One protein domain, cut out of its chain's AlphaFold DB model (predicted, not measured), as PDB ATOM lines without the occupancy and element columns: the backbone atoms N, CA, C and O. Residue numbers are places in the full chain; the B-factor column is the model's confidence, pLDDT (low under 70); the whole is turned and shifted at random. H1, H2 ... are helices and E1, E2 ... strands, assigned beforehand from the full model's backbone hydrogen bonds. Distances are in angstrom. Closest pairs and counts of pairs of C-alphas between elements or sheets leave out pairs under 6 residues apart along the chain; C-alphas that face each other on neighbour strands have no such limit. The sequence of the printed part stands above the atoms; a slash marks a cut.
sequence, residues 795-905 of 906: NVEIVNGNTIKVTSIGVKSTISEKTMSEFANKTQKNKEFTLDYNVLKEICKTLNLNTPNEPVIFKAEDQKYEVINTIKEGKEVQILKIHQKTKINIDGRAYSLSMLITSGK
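Overview. This is residues 795 to 905 of the 906 residues of an uncharacterized protein of Flavobacterium sp. LB3P56 (UniProt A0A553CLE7). A long, twisted and curled sheet of five strands forms a wall, with H1, H2 and the small strand pair E3 and E4 along one side of it. The tip of the hairpin E5 and E6, residues 871 to 876, sticks out at one end. The printed part has 111 residues, running E1 E2 H1 E3 H2 E4 E5 E6 E7; the large sheet's order is E1 E2 E7 E6 E5, mixed, and the class is mixed, helices and strands. It is only just compact, close to loose, with a radius of gyration of the C-alphas of 15.6 A, and spans 47 by 30 by 24 A.

Along the chain. Find C-alpha 795 at (226.636, 229.069, 272.929), where E1, residues 795 to 799, begins; E2 is 803 to 809. E7, 893 to 904, is 35.3 A long and ends at (222.474, 215.504, 261.524). E6, 875 to 890, is 44.0 A long and bends by 59 degrees at 887; E5, 863 to 872, is 26.4 A long and bends by 54 degrees at 869. Then look for H1 at 817 to 824, E3 at 833 to 835, H2 at 837 to 846, 14.3 A long, and E4 at 856 to 858.

Arrangement. E5, E6 and E7 form a meander, each strand the antiparallel neighbour of the one before; look at N 866 and O 881, 2.8 A, and N 884 and O 899, 2.9 A. E2 is parallel to E7, with N 806 and O 898 at 2.9 A, and antiparallel to E1, with N 797 and O 805 at 3.0 A. H1 is on the sheet at a height of 9.5 A; its closest C-alpha pair with E5 is Ala 824 and Val 867, 5.9 A. H2 is on the sheet, over none of its strands; its closest C-alpha pair with E1 is Val 796 and Ile 843, 6.8 A. E3 and E4 are antiparallel, with N 835 and O 856 at 2.9 A, and the closest C-alphas of E4 and E6 are those of Phe 858 and Thr 886, 5.8 A. In H1 and H2 every O i to N i+4 pair is within hydrogen-bond range.

Size, cuts and confidence. The two C-alphas farthest apart, those of Gly 874 and Gly 892, are 49.9 A apart. The printed part has no cut, and no link is long. Look for pLDDT under 70 at residues 809 to 815, 875 and 904 to 905.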
ATOM      1  N   ASN A 795     225.751 227.975 272.532       84.12
ATOM      2  CA  ASN A 795     226.636 229.069 272.929       84.12
ATOM      3  C   ASN A 795     226.152 230.385 272.305       84.12
ATOM      4  O   ASN A 795     225.969 230.464 271.085       84.12
ATOM      5  N   VAL A 796     225.950 231.405 273.138       88.44
ATOM      6  CA  VAL A 796     225.524 232.749 272.736       88.44
ATOM      7  C   VAL A 796     226.589 233.744 273.185       88.44
ATOM      8  O   VAL A 796     226.843 233.887 274.377       88.44
ATOM      9  N   GLU A 797     227.194 234.456 272.238       93.75
ATOM     10  CA  GLU A 797     228.261 235.426 272.515       93.75
ATOM     11  C   GLU A 797     228.101 236.706 271.680       93.75
ATOM     12  O   GLU A 797     227.574 236.680 270.565       93.75
ATOM     13  N   ILE A 798     228.580 237.841 272.204       91.31
ATOM     14  CA  ILE A 798     228.751 239.070 271.417       91.31
ATOM     15  C   ILE A 798     230.170 239.075 270.851       91.31
ATOM     16  O   ILE A 798     231.149 239.217 271.580       91.31
ATOM     17  N   VAL A 799     230.279 238.974 269.533       90.62
ATOM     18  CA  VAL A 799     231.532 239.037 268.782       90.62
ATOM     19  C   VAL A 799     231.676 240.427 268.164       90.62
ATOM     20  O   VAL A 799     230.711 241.006 267.662       90.62
ATOM     21  N   ASN A 800     232.890 240.981 268.185       88.19
ATOM     22  CA  ASN A 800     233.230 242.271 267.563       88.19
ATOM     23  C   ASN A 800     232.350 243.458 268.019       88.19
ATOM     24  O   ASN A 800     232.125 244.399 267.264       88.19
ATOM     25  N   GLY A 801     231.830 243.411 269.250       87.56
ATOM     26  CA  GLY A 801     231.081 244.499 269.896       87.56
ATOM     27  C   GLY A 801     229.654 244.742 269.387       87.56
ATOM     28  O   GLY A 801     228.883 245.409 270.070       87.56
ATOM     29  N   ASN A 802     229.273 244.202 268.227       90.69
ATOM     30  CA  ASN A 802     227.953 244.423 267.624       90.69
ATOM     31  C   ASN A 802     227.367 243.193 266.910       90.69
ATOM     32  O   ASN A 802     226.334 243.313 266.256       90.69
ATOM     33  N   THR A 803     227.997 242.018 266.991       91.81
ATOM     34  CA  THR A 803     227.474 240.792 266.372       91.81
ATOM     35  C   THR A 803     227.070 239.799 267.448       91.81
ATOM     36  O   THR A 803     227.922 239.295 268.164       91.81
ATOM     37  N   ILE A 804     225.783 239.487 267.553       91.12
ATOM     38  CA  ILE A 804     225.291 238.414 268.417       91.12
ATOM     39  C   ILE A 804     225.420 237.109 267.642       91.12
ATOM     40  O   ILE A 804     224.765 236.922 266.617       91.12
ATOM     41  N   LYS A 805     226.284 236.210 268.100       91.06
ATOM     42  CA  LYS A 805     226.505 234.910 267.476       91.06
ATOM     43  C   LYS A 805     225.862 233.828 268.330       91.06
ATOM     44  O   LYS A 805     226.232 233.645 269.484       91.06
ATOM     45  N   VAL A 806     224.927 233.098 267.733       87.25
ATOM     46  CA  VAL A 806     224.281 231.928 268.335       87.25
ATOM     47  C   VAL A 806     224.802 230.695 267.617       87.25
ATOM     48  O   VAL A 806     224.583 230.527 266.418       87.25
ATOM     49  N   THR A 807     225.516 229.841 268.342       83.94
ATOM     50  CA  THR A 807     225.989 228.551 267.835       83.94
ATOM     51  C   THR A 807     225.170 227.463 268.509       83.94
ATOM     52  O   THR A 807     225.355 227.211 269.697       83.94
ATOM     53  N   SER A 808     224.244 226.854 267.767       70.06
ATOM     54  CA  SER A 808     223.417 225.752 268.259       70.06
ATOM     55  C   SER A 808     223.867 224.441 267.625       70.06
ATOM     56  O   SER A 808     223.932 224.320 266.398       70.06
ATOM     57  N   ILE A 809     224.181 223.460 268.474       52.19
ATOM     58  CA  ILE A 809     224.519 222.100 268.059       52.19
ATOM     59  C   ILE A 809     223.293 221.217 268.321       52.19
ATOM     60  O   ILE A 809     223.045 220.802 269.454       52.19
ATOM     61  N   GLY A 810     222.543 220.929 267.255       56.25
ATOM     62  CA  GLY A 810     221.571 219.838 267.199       56.25
ATOM     63  C   GLY A 810     220.111 220.276 267.239       56.25
ATOM     64  O   GLY A 810     219.571 220.563 268.300       56.25
ATOM     65  N   VAL A 811     219.436 220.206 266.091       54.88
ATOM     66  CA  VAL A 811     217.981 219.998 266.064       54.88
ATOM     67  C   VAL A 811     217.762 218.487 266.130       54.88
ATOM     68  O   VAL A 811     218.272 217.755 265.288       54.88
ATOM     69  N   LYS A 812     217.044 217.994 267.145       47.88
ATOM     70  CA  LYS A 812     216.866 216.549 267.413       47.88
ATOM     71  C   LYS A 812     215.928 215.837 266.414       47.88
ATOM     72  O   LYS A 812     215.536 214.698 266.640       47.88
ATOM     73  N   SER A 813     215.529 216.499 265.330       54.09
ATOM     74  CA  SER A 813     214.634 215.939 264.317       54.09
ATOM     75  C   SER A 813     215.422 215.264 263.194       54.09
ATOM     76  O   SER A 813     216.305 215.874 262.593       54.09
ATOM     77  N   THR A 814     215.060 214.028 262.860       57.12
ATOM     78  CA  THR A 814     215.567 213.296 261.695       57.12
ATOM     79  C   THR A 814     215.166 214.011 260.399       57.12
ATOM     80  O   THR A 814     214.006 213.984 259.993       57.12
ATOM     81  N   ILE A 815     216.121 214.657 259.721       67.62
ATOM     82  CA  ILE A 815     215.898 215.166 258.360       67.62
ATOM     83  C   ILE A 815     215.838 213.966 257.402       67.62
ATOM     84  O   ILE A 815     216.690 213.080 257.462       67.62
ATOM     85  N   SER A 816     214.831 213.920 256.522       74.38
ATOM     86  CA  SER A 816     214.695 212.833 255.543       74.38
ATOM     87  C   SER A 816     215.827 212.845 254.502       74.38
ATOM     88  O   SER A 816     216.304 213.912 254.110       74.38
ATOM     89  N   GLU A 817     216.216 211.673 253.987       73.25
ATOM     90  CA  GLU A 817     217.229 211.550 252.918       73.25
ATOM     91  C   GLU A 817     216.856 212.331 251.653       73.25
ATOM     92  O   GLU A 817     217.718 212.931 251.005       73.25
ATOM     93  N   LYS A 818     215.557 212.377 251.326       78.00
ATOM     94  CA  LYS A 818     215.039 213.161 250.201       78.00
ATOM     95  C   LYS A 818     215.344 214.643 250.390       78.00
ATOM     96  O   LYS A 818     215.918 215.263 249.500       78.00
ATOM     97  N   THR A 819     215.018 215.196 251.556       74.25
ATOM     98  CA  THR A 819     215.283 216.612 251.820       74.25
ATOM     99  C   THR A 819     216.779 216.902 251.874       74.25
ATOM    100  O   THR A 819     217.224 217.938 251.387       74.25
ATOM    101  N   MET A 820     217.584 215.979 252.406       77.50
ATOM    102  CA  MET A 820     219.034 216.160 252.412       77.50
ATOM    103  C   MET A 820     219.625 216.178 251.005       77.50
ATOM    104  O   MET A 820     220.476 217.013 250.697       77.50
ATOM    105  N   SER A 821     219.079 215.352 250.116       75.81
ATOM    106  CA  SER A 821     219.418 215.359 248.694       75.81
ATOM    107  C   SER A 821     218.986 216.656 247.994       75.81
ATOM    108  O   SER A 821     219.726 217.175 247.164       75.81
ATOM    109  N   GLU A 822     217.826 217.228 248.331       79.69
ATOM    110  CA  GLU A 822     217.353 218.515 247.784       79.69
ATOM    111  C   GLU A 822     218.253 219.694 248.204       79.69
ATOM    112  O   GLU A 822     218.596 220.546 247.376       79.69
ATOM    113  N   PHE A 823     218.717 219.712 249.459       79.62
ATOM    114  CA  PHE A 823     219.712 220.683 249.925       79.62
ATOM    115  C   PHE A 823     221.075 220.476 249.255       79.62
ATOM    116  O   PHE A 823     221.666 221.446 248.773       79.62
ATOM    117  N   ALA A 824     221.557 219.233 249.151       79.56
ATOM    118  CA  ALA A 824     222.821 218.915 248.483       79.56
ATOM    119  C   ALA A 824     222.814 219.331 246.998       79.56
ATOM    120  O   ALA A 824     223.788 219.897 246.501       79.56
ATOM    121  N   ASN A 825     221.682 219.142 246.315       80.75
ATOM    122  CA  ASN A 825     221.500 219.496 244.905       80.75
ATOM    123  C   ASN A 825     221.163 220.979 244.672       80.75
ATOM    124  O   ASN A 825     220.994 221.395 243.526       80.75
ATOM    125  N   LYS A 826     221.074 221.792 245.736       78.12
ATOM    126  CA  LYS A 826     220.697 223.217 245.697       78.12
ATOM    127  C   LYS A 826     219.365 223.495 244.983       78.12
ATOM    128  O   LYS A 826     219.180 224.572 244.420       78.12
ATOM    129  N   THR A 827     218.437 222.542 244.999       70.44
ATOM    130  CA  THR A 827     217.115 222.688 244.368       70.44
ATOM    131  C   THR A 827     216.078 223.315 245.307       70.44
ATOM    132  O   THR A 827     215.022 223.753 244.851       70.44
ATOM    133  N   GLN A 828     216.388 223.417 246.604       75.31
ATOM    134  CA  GLN A 828     215.563 224.085 247.610       75.31
ATOM    135  C   GLN A 828     215.637 225.618 247.463       75.31
ATOM    136  O   GLN A 828     216.721 226.199 247.484       75.31
ATOM    137  N   LYS A 829     214.489 226.304 247.371       76.25
ATOM    138  CA  LYS A 829     214.436 227.770 247.522       76.25
ATOM    139  C   LYS A 829     214.380 228.134 249.007       76.25
ATOM    140  O   LYS A 829     213.536 227.600 249.726       76.25
ATOM    141  N   ASN A 830     215.232 229.064 249.441       79.50
ATOM    142  CA  ASN A 830     215.152 229.643 250.782       79.50
ATOM    143  C   ASN A 830     213.788 230.328 250.979       79.50
ATOM    144  O   ASN A 830     213.263 230.955 250.056       79.50
ATOM    145  N   LYS A 831     213.231 230.220 252.185       80.81
ATOM    146  CA  LYS A 831     212.015 230.922 252.609       80.81
ATOM    147  C   LYS A 831     212.344 231.870 253.753       80.81
ATOM    148  O   LYS A 831     213.326 231.666 254.465       80.81
ATOM    149  N   GLU A 832     211.535 232.912 253.905       86.31
ATOM    150  CA  GLU A 832     211.633 233.792 255.066       86.31
ATOM    151  C   GLU A 832     211.312 233.014 256.345       86.31
ATOM    152  O   GLU A 832     210.424 232.165 256.356       86.31
ATOM    153  N   PHE A 833     212.050 233.304 257.411       83.75
ATOM    154  CA  PHE A 833     211.937 232.621 258.692       83.75
ATOM    155  C   PHE A 833     211.773 233.646 259.815       83.75
ATOM    156  O   PHE A 833     212.583 234.564 259.930       83.75
ATOM    157  N   THR A 834     210.744 233.498 260.652       88.38
ATOM    158  CA  THR A 834     210.539 234.361 261.827       88.38
ATOM    159  C   THR A 834     211.024 233.645 263.081       88.38
ATOM    160  O   THR A 834     210.543 232.560 263.399       88.38
ATOM    161  N   LEU A 835     211.967 234.251 263.802       85.44
ATOM    162  CA  LEU A 835     212.476 233.713 265.060       85.44
ATOM    163  C   LEU A 835     211.418 233.846 266.160       85.44
ATOM    164  O   LEU A 835     210.912 234.945 266.400       85.44
ATOM    165  N   ASP A 836     211.124 232.740 266.850       86.12
ATOM    166  CA  ASP A 836     210.177 232.739 267.966       86.12
ATOM    167  C   ASP A 836     210.585 233.754 269.044       86.12
ATOM    168  O   ASP A 836     211.749 233.851 269.452       86.12
ATOM    169  N   TYR A 837     209.600 234.509 269.528       85.75
ATOM    170  CA  TYR A 837     209.827 235.583 270.487       85.75
ATOM    171  C   TYR A 837     210.431 235.079 271.808       85.75
ATOM    172  O   TYR A 837     211.255 235.765 272.418       85.75
ATOM    173  N   ASN A 838     210.075 233.873 272.257       84.00
ATOM    174  CA  ASN A 838     210.619 233.301 273.490       84.00
ATOM    175  C   ASN A 838     212.086 232.903 273.324       84.00
ATOM    176  O   ASN A 838     212.879 233.119 274.240       84.00
ATOM    177  N   VAL A 839     212.464 232.375 272.156       83.38
ATOM    178  CA  VAL A 839     213.866 232.072 271.830       83.38
ATOM    179  C   VAL A 839     214.696 233.351 271.808       83.38
ATOM    180  O   VAL A 839     215.750 233.419 272.443       83.38
ATOM    181  N   LEU A 840     214.192 234.400 271.153       88.50
ATOM    182  CA  LEU A 840     214.841 235.711 271.141       88.50
ATOM    183  C   LEU A 840     215.007 236.282 272.557       88.50
ATOM    184  O   LEU A 840     216.062 236.831 272.883       88.50
ATOM    185  N   LYS A 841     213.994 236.121 273.416       89.88
ATOM    186  CA  LYS A 841     214.030 236.572 274.811       89.88
ATOM    187  C   LYS A 841     215.124 235.877 275.622       89.88
ATOM    188  O   LYS A 841     215.836 236.557 276.356       89.88
ATOM    189  N   GLU A 842     215.296 234.563 275.486       86.19
ATOM    190  CA  GLU A 842     216.359 233.834 276.198       86.19
ATOM    191  C   GLU A 842     217.762 234.177 275.664       86.19
ATOM    192  O   GLU A 842     218.696 234.330 276.456       86.19
ATOM    193  N   ILE A 843     217.912 234.400 274.350       89.62
ATOM    194  CA  ILE A 843     219.165 234.903 273.755       89.62
ATOM    195  C   ILE A 843     219.535 236.264 274.361       89.62
ATOM    196  O   ILE A 843     220.655 236.444 274.841       89.62
ATOM    197  N   CYS A 844     218.593 237.214 274.384       92.44
ATOM    198  CA  CYS A 844     218.835 238.556 274.921       92.44
ATOM    199  C   CYS A 844     219.141 238.514 276.424       92.44
ATOM    200  O   CYS A 844     220.099 239.140 276.873       92.44
ATOM    201  N   LYS A 845     218.406 237.697 277.189       91.62
ATOM    202  CA  LYS A 845     218.635 237.487 278.624       91.62
ATOM    203  C   LYS A 845     220.030 236.933 278.921       91.62
ATOM    204  O   LYS A 845     220.679 237.414 279.844       91.62
ATOM    205  N   THR A 846     220.508 235.971 278.130       89.19
ATOM    206  CA  THR A 846     221.856 235.387 278.278       89.19
ATOM    207  C   THR A 846     222.954 236.438 278.091       89.19
ATOM    208  O   THR A 846     223.984 236.390 278.757       89.19
ATOM    209  N   LEU A 847     222.712 237.427 277.228       92.81
ATOM    210  CA  LEU A 847     223.631 238.531 276.950       92.81
ATOM    211  C   LEU A 847     223.385 239.782 277.805       92.81
ATOM    212  O   LEU A 847     224.066 240.788 277.610       92.81
ATOM    213  N   ASN A 848     222.425 239.731 278.735       94.81
ATOM    214  CA  ASN A 848     221.975 240.874 279.528       94.81
ATOM    215  C   ASN A 848     221.564 242.093 278.666       94.81
ATOM    216  O   ASN A 848     221.901 243.236 278.974       94.81
ATOM    217  N   LEU A 849     220.863 241.829 277.559       93.94
ATOM    218  CA  LEU A 849     220.281 242.811 276.641       93.94
ATOM    219  C   LEU A 849     218.751 242.842 276.793       93.94
ATOM    220  O   LEU A 849     218.142 241.823 277.127       93.94
ATOM    221  N   ASN A 850     218.113 243.977 276.494       93.88
ATOM    222  CA  ASN A 850     216.653 244.032 276.403       93.88
ATOM    223  C   ASN A 850     216.152 243.272 275.164       93.88
ATOM    224  O   ASN A 850     216.800 243.247 274.117       93.88
ATOM    225  N   THR A 851     214.976 242.655 275.265       93.81
ATOM    226  CA  THR A 851     214.351 241.974 274.123       93.81
ATOM    227  C   THR A 851     213.735 243.008 273.170       93.81
ATOM    228  O   THR A 851     213.004 243.879 273.643       93.81
ATOM    229  N   PRO A 852     213.963 242.923 271.844       92.00
ATOM    230  CA  PRO A 852     213.250 243.746 270.868       92.00
ATOM    231  C   PRO A 852     211.728 243.611 270.998       92.00
ATOM    232  O   PRO A 852     211.222 242.534 271.306       92.00
ATOM    233  N   ASN A 853     210.993 244.685 270.704       85.00
ATOM    234  CA  ASN A 853     209.523 244.663 270.671       85.00
ATOM    235  C   ASN A 853     208.957 244.120 269.349       85.00
ATOM    236  O   ASN A 853     207.761 243.849 269.260       85.00
ATOM    237  N   GLU A 854     209.804 243.966 268.331       86.31
ATOM    238  CA  GLU A 854     209.429 243.469 267.009       86.31
ATOM    239  C   GLU A 854     209.978 242.051 266.781       86.31
ATOM    240  O   GLU A 854     211.077 241.733 267.253       86.31
ATOM    241  N   PRO A 855     209.240 241.186 266.060       85.75
ATOM    242  CA  PRO A 855     209.726 239.865 265.686       85.75
ATOM    243  C   PRO A 855     210.933 239.974 264.748       85.75
ATOM    244  O   PRO A 855     211.004 240.849 263.885       85.75
ATOM    245  N   VAL A 856     211.887 239.057 264.898       91.62
ATOM    246  CA  VAL A 856     213.103 239.035 264.079       91.62
ATOM    247  C   VAL A 856     212.884 238.121 262.882       91.62
ATOM    248  O   VAL A 856     212.695 236.917 263.045       91.62
ATOM    249  N   ILE A 857     212.930 238.697 261.681       90.06
ATOM    250  CA  ILE A 857     212.717 237.982 260.421       90.06
ATOM    251  C   ILE A 857     214.060 237.818 259.697       90.06
ATOM    252  O   ILE A 857     214.793 238.784 259.466       90.06
ATOM    253  N   PHE A 858     214.384 236.581 259.334       88.50
ATOM    254  CA  PHE A 858     215.489 236.220 258.456       88.50
ATOM    255  C   PHE A 858     214.962 236.090 257.035       88.50
ATOM    256  O   PHE A 858     214.227 235.149 256.722       88.50
ATOM    257  N   LYS A 859     215.352 237.017 256.163       89.62
ATOM    258  CA  LYS A 859     214.935 236.973 254.762       89.62
ATOM    259  C   LYS A 859     215.597 235.814 254.032       89.62
ATOM    260  O   LYS A 859     216.669 235.352 254.425       89.62
ATOM    261  N   ALA A 860     214.968 235.341 252.962       84.69
ATOM    262  CA  ALA A 860     215.461 234.205 252.185       84.69
ATOM    263  C   ALA A 860     216.887 234.436 251.639       84.69
ATOM    264  O   ALA A 860     217.701 233.511 251.608       84.69
ATOM    265  N   GLU A 861     217.211 235.670 251.245       86.06
ATOM    266  CA  GLU A 861     218.529 236.082 250.747       86.06
ATOM    267  C   GLU A 861     219.634 236.090 251.814       86.06
ATOM    268  O   GLU A 861     220.816 235.983 251.477       86.06
ATOM    269  N   ASP A 862     219.268 236.160 253.093       87.38
ATOM    270  CA  ASP A 862     220.214 236.242 254.206       87.38
ATOM    271  C   ASP A 862     220.584 234.868 254.797       87.38
ATOM    272  O   ASP A 862     221.311 234.766 255.795       87.38
ATOM    273  N   GLN A 863     220.091 233.794 254.178       86.31
ATOM    274  CA  GLN A 863     220.306 232.416 254.602       86.31
ATOM    275  C   GLN A 863     221.249 231.697 253.633       86.31
ATOM    276  O   GLN A 863     221.070 231.711 252.415       86.31
ATOM    277  N   LYS A 864     222.262 231.022 254.176       88.19
ATOM    278  CA  LYS A 864     223.178 230.151 253.432       88.19
ATOM    279  C   LYS A 864     223.171 228.772 254.061       88.19
ATOM    280  O   LYS A 864     223.201 228.665 255.280       88.19
ATOM    281  N   TYR A 865     223.178 227.727 253.249       86.44
ATOM    282  CA  TYR A 865     223.266 226.353 253.730       86.44
ATOM    283  C   TYR A 865     224.447 225.623 253.092       86.44
ATOM    284  O   TYR A 865     224.870 225.931 251.976       86.44
ATOM    285  N   GLU A 866     224.974 224.652 253.823       86.38
ATOM    286  CA  GLU A 866     226.069 223.778 253.424       86.38
ATOM    287  C   GLU A 866     225.761 222.366 253.935       86.38
ATOM    288  O   GLU A 866     225.442 222.194 255.110       86.38
ATOM    289  N   VAL A 867     225.831 221.362 253.060       83.44
ATOM    290  CA  VAL A 867     225.778 219.950 253.462       83.44
ATOM    291  C   VAL A 867     227.213 219.454 253.564       83.44
ATOM    292  O   VAL A 867     227.961 219.521 252.590       83.44
ATOM    293  N   ILE A 868     227.604 218.995 254.748       83.94
ATOM    294  CA  ILE A 868     228.950 218.508 255.047       83.94
ATOM    295  C   ILE A 868     228.871 216.997 255.243       83.94
ATOM    296  O   ILE A 868     228.226 216.532 256.181       83.94
ATOM    297  N   ASN A 869     229.561 216.238 254.395       82.25
ATOM    298  CA  ASN A 869     229.786 214.814 254.634       82.25
ATOM    299  C   ASN A 869     230.936 214.676 255.635       82.25
ATOM    300  O   ASN A 869     232.018 215.232 255.428       82.25
ATOM    301  N   THR A 870     230.714 213.969 256.735       82.31
ATOM    302  CA  THR A 870     231.738 213.710 257.749       82.31
ATOM    303  C   THR A 870     231.682 212.259 258.214       82.31
ATOM    304  O   THR A 870     230.756 211.528 257.872       82.31
ATOM    305  N   ILE A 871     232.688 211.820 258.966       76.31
ATOM    306  CA  ILE A 871     232.743 210.472 259.531       76.31
ATOM    307  C   ILE A 871     232.601 210.600 261.043       76.31
ATOM    308  O   ILE A 871     233.452 211.208 261.696       76.31
ATOM    309  N   LYS A 872     231.546 210.009 261.605       72.25
ATOM    310  CA  LYS A 872     231.331 209.911 263.052       72.25
ATOM    311  C   LYS A 872     231.254 208.434 263.419       72.25
ATOM    312  O   LYS A 872     230.525 207.678 262.789       72.25
ATOM    313  N   GLU A 873     232.083 208.009 264.373       77.06
ATOM    314  CA  GLU A 873     232.144 206.610 264.843       77.06
ATOM    315  C   GLU A 873     232.338 205.570 263.717       77.06
ATOM    316  O   GLU A 873     231.824 204.456 263.763       77.06
ATOM    317  N   GLY A 874     233.093 205.936 262.674       79.00
ATOM    318  CA  GLY A 874     233.377 205.055 261.536       79.00
ATOM    319  C   GLY A 874     232.255 204.948 260.496       79.00
ATOM    320  O   GLY A 874     232.423 204.216 259.522       79.00
ATOM    321  N   LYS A 875     231.148 205.687 260.648       68.50
ATOM    322  CA  LYS A 875     230.064 205.786 259.659       68.50
ATOM    323  C   LYS A 875     230.071 207.152 258.974       68.50
ATOM    324  O   LYS A 875     230.330 208.171 259.612       68.50
ATOM    325  N   GLU A 876     229.791 207.171 257.673       76.12
ATOM    326  CA  GLU A 876     229.599 208.413 256.920       76.12
ATOM    327  C   GLU A 876     228.236 209.017 257.284       76.12
ATOM    328  O   GLU A 876     227.200 208.368 257.143       76.12
ATOM    329  N   VAL A 877     228.241 210.255 257.774       79.19
ATOM    330  CA  VAL A 877     227.046 211.012 258.155       79.19
ATOM    331  C   VAL A 877     227.031 212.360 257.439       79.19
ATOM    332  O   VAL A 877     228.071 212.992 257.240       79.19
ATOM    333  N   GLN A 878     225.842 212.815 257.044       78.56
ATOM    334  CA  GLN A 878     225.648 214.128 256.427       78.56
ATOM    335  C   GLN A 878     225.122 215.116 257.467       78.56
ATOM    336  O   GLN A 878     224.127 214.852 258.145       78.56
ATOM    337  N   ILE A 879     225.782 216.266 257.583       80.44
ATOM    338  CA  ILE A 879     225.396 217.356 258.479       80.44
ATOM    339  C   ILE A 879     224.943 218.539 257.632       80.44
ATOM    340  O   ILE A 879     225.719 219.074 256.841       80.44
ATOM    341  N   LEU A 880     223.707 218.993 257.831       83.50
ATOM    342  CA  LEU A 880     223.231 220.253 257.271       83.50
ATOM    343  C   LEU A 880     223.627 221.397 258.203       83.50
ATOM    344  O   LEU A 880     223.249 221.417 259.377       83.50
ATOM    345  N   LYS A 881     224.359 222.366 257.665       85.25
ATOM    346  CA  LYS A 881     224.798 223.579 258.346       85.25
ATOM    347  C   LYS A 881     224.095 224.779 257.728       85.25
ATOM    348  O   LYS A 881     224.308 225.083 256.558       85.25
ATOM    349  N   ILE A 882     223.267 225.469 258.507       83.31
ATOM    350  CA  ILE A 882     222.536 226.662 258.067       83.31
ATOM    351  C   ILE A 882     223.134 227.880 258.770       83.31
ATOM    352  O   ILE A 882     223.163 227.951 259.999       83.31
ATOM    353  N   HIS A 883     223.620 228.836 257.984       86.62
ATOM    354  CA  HIS A 883     224.107 230.132 258.438       86.62
ATOM    355  C   HIS A 883     223.100 231.216 258.070       86.62
ATOM    356  O   HIS A 883     222.888 231.499 256.893       86.62
ATOM    357  N   GLN A 884     222.501 231.842 259.077       87.69
ATOM    358  CA  GLN A 884     221.543 232.930 258.898       87.69
ATOM    359  C   GLN A 884     222.108 234.208 259.505       87.69
ATOM    360  O   GLN A 884     222.734 234.164 260.569       87.69
ATOM    361  N   LYS A 885     221.904 235.348 258.844       89.81
ATOM    362  CA  LYS A 885     222.283 236.660 259.381       89.81
ATOM    363  C   LYS A 885     221.116 237.628 259.272       89.81
ATOM    364  O   LYS A 885     220.421 237.633 258.278       89.81
ATOM    365  N   THR A 886     220.898 238.470 260.266       93.75
ATOM    366  CA  THR A 886     219.941 239.578 260.150       93.75
ATOM    367  C   THR A 886     220.371 240.728 261.052       93.75
ATOM    368  O   THR A 886     221.243 240.560 261.906       93.75
ATOM    369  N   LYS A 887     219.812 241.918 260.846       93.25
ATOM    370  CA  LYS A 887     220.058 243.073 261.717       93.25
ATOM    371  C   LYS A 887     218.886 243.239 262.671       93.25
ATOM    372  O   LYS A 887     217.743 243.261 262.234       93.25
ATOM    373  N   ILE A 888     219.183 243.410 263.951       93.19
ATOM    374  CA  ILE A 888     218.189 243.666 264.994       93.19
ATOM    375  C   ILE A 888     218.548 244.949 265.736       93.19
ATOM    376  O   ILE A 888     219.726 245.256 265.912       93.19
ATOM    377  N   ASN A 889     217.548 245.720 266.146       92.19
ATOM    378  CA  ASN A 889     217.753 246.928 266.937       92.19
ATOM    379  C   ASN A 889     217.345 246.650 268.387       92.19
ATOM    380  O   ASN A 889     216.195 246.299 268.644       92.19
ATOM    381  N   ILE A 890     218.292 246.781 269.312       93.19
ATOM    382  CA  ILE A 890     218.076 246.628 270.753       93.19
ATOM    383  C   ILE A 890     218.537 247.924 271.415       93.19
ATOM    384  O   ILE A 890     219.689 248.325 271.250       93.19
ATOM    385  N   ASP A 891     217.636 248.594 272.134       91.25
ATOM    386  CA  ASP A 891     217.913 249.843 272.863       91.25
ATOM    387  C   ASP A 891     218.565 250.949 272.009       91.25
ATOM    388  O   ASP A 891     219.455 251.677 272.453       91.25
ATOM    389  N   GLY A 892     218.150 251.066 270.744       90.31
ATOM    390  CA  GLY A 892     218.683 252.063 269.811       90.31
ATOM    391  C   GLY A 892     220.058 251.715 269.227       90.31
ATOM    392  O   GLY A 892     220.632 252.534 268.505       90.31
ATOM    393  N   ARG A 893     220.596 250.520 269.502       93.00
ATOM    394  CA  ARG A 893     221.828 249.996 268.898       93.00
ATOM    395  C   ARG A 893     221.514 248.871 267.916       93.00
ATOM    396  O   ARG A 893     220.783 247.934 268.224       93.00
ATOM    397  N   ALA A 894     222.116 248.943 266.730       92.62
ATOM    398  CA  ALA A 894     222.002 247.899 265.720       92.62
ATOM    399  C   ALA A 894     222.995 246.756 265.993       92.62
ATOM    400  O   ALA A 894     224.209 246.969 265.989       92.62
ATOM    401  N   TYR A 895     222.471 245.546 266.167       93.50
ATOM    402  CA  TYR A 895     223.225 244.302 266.273       93.50
ATOM    403  C   TYR A 895     223.051 243.460 265.009       93.50
ATOM    404  O   TYR A 895     221.983 243.430 264.400       93.50
ATOM    405  N   SER A 896     224.098 242.741 264.622       92.38
ATOM    406  CA  SER A 896     224.036 241.684 263.613       92.38
ATOM    407  C   SER A 896     223.796 240.352 264.321       92.38
ATOM    408  O   SER A 896     224.680 239.870 265.025       92.38
ATOM    409  N   LEU A 897     222.615 239.758 264.181       90.94
ATOM    410  CA  LEU A 897     222.312 238.428 264.707       90.94
ATOM    411  C   LEU A 897     222.751 237.377 263.685       90.94
ATOM    412  O   LEU A 897     222.225 237.331 262.577       90.94
ATOM    413  N   SER A 898     223.717 236.538 264.053       89.00
ATOM    414  CA  SER A 898     224.247 235.449 263.234       89.00
ATOM    415  C   SER A 898     223.948 234.111 263.902       89.00
ATOM    416  O   SER A 898     224.530 233.802 264.942       89.00
ATOM    417  N   MET A 899     223.111 233.288 263.278       85.12
ATOM    418  CA  MET A 899     222.747 231.964 263.782       85.12
ATOM    419  C   MET A 899     223.420 230.874 262.959       85.12
ATOM    420  O   MET A 899     223.367 230.894 261.727       85.12
ATOM    421  N   LEU A 900     224.068 229.938 263.647       85.06
ATOM    422  CA  LEU A 900     224.607 228.720 263.062       85.06
ATOM    423  C   LEU A 900     223.849 227.521 263.622       85.06
ATOM    424  O   LEU A 900     223.959 227.229 264.814       85.06
ATOM    425  N   ILE A 901     223.095 226.847 262.757       81.00
ATOM    426  CA  ILE A 901     222.284 225.679 263.104       81.00
ATOM    427  C   ILE A 901     222.895 224.461 262.419       81.00
ATOM    428  O   ILE A 901     223.082 224.468 261.200       81.00
ATOM    429  N   THR A 902     223.204 223.420 263.190       76.88
ATOM    430  CA  THR A 902     223.636 222.124 262.652       76.88
ATOM    431  C   THR A 902     222.606 221.047 262.956       76.88
ATOM    432  O   THR A 902     222.219 220.872 264.114       76.88
ATOM    433  N   SER A 903     222.206 220.291 261.937       72.25
ATOM    434  CA  SER A 903     221.330 219.125 262.066       72.25
ATOM    435  C   SER A 903     221.975 217.919 261.391       72.25
ATOM    436  O   SER A 903     222.512 218.045 260.291       72.25
ATOM    437  N   GLY A 904     221.917 216.757 262.034       59.03
ATOM    438  CA  GLY A 904     222.474 215.504 261.524       59.03
ATOM    439  C   GLY A 904     221.711 214.307 262.081       59.03
ATOM    440  O   GLY A 904     221.071 214.412 263.128       59.03
ATOM    441  N   LYS A 905     221.748 213.194 261.350       52.09
ATOM    442  CA  LYS A 905     221.300 211.884 261.826       52.09
ATOM    443  C   LYS A 905     222.520 211.210 262.455       52.09
ATOM    444  O   LYS A 905     223.530 211.084 261.765       52.09
TER     445      LYS A 905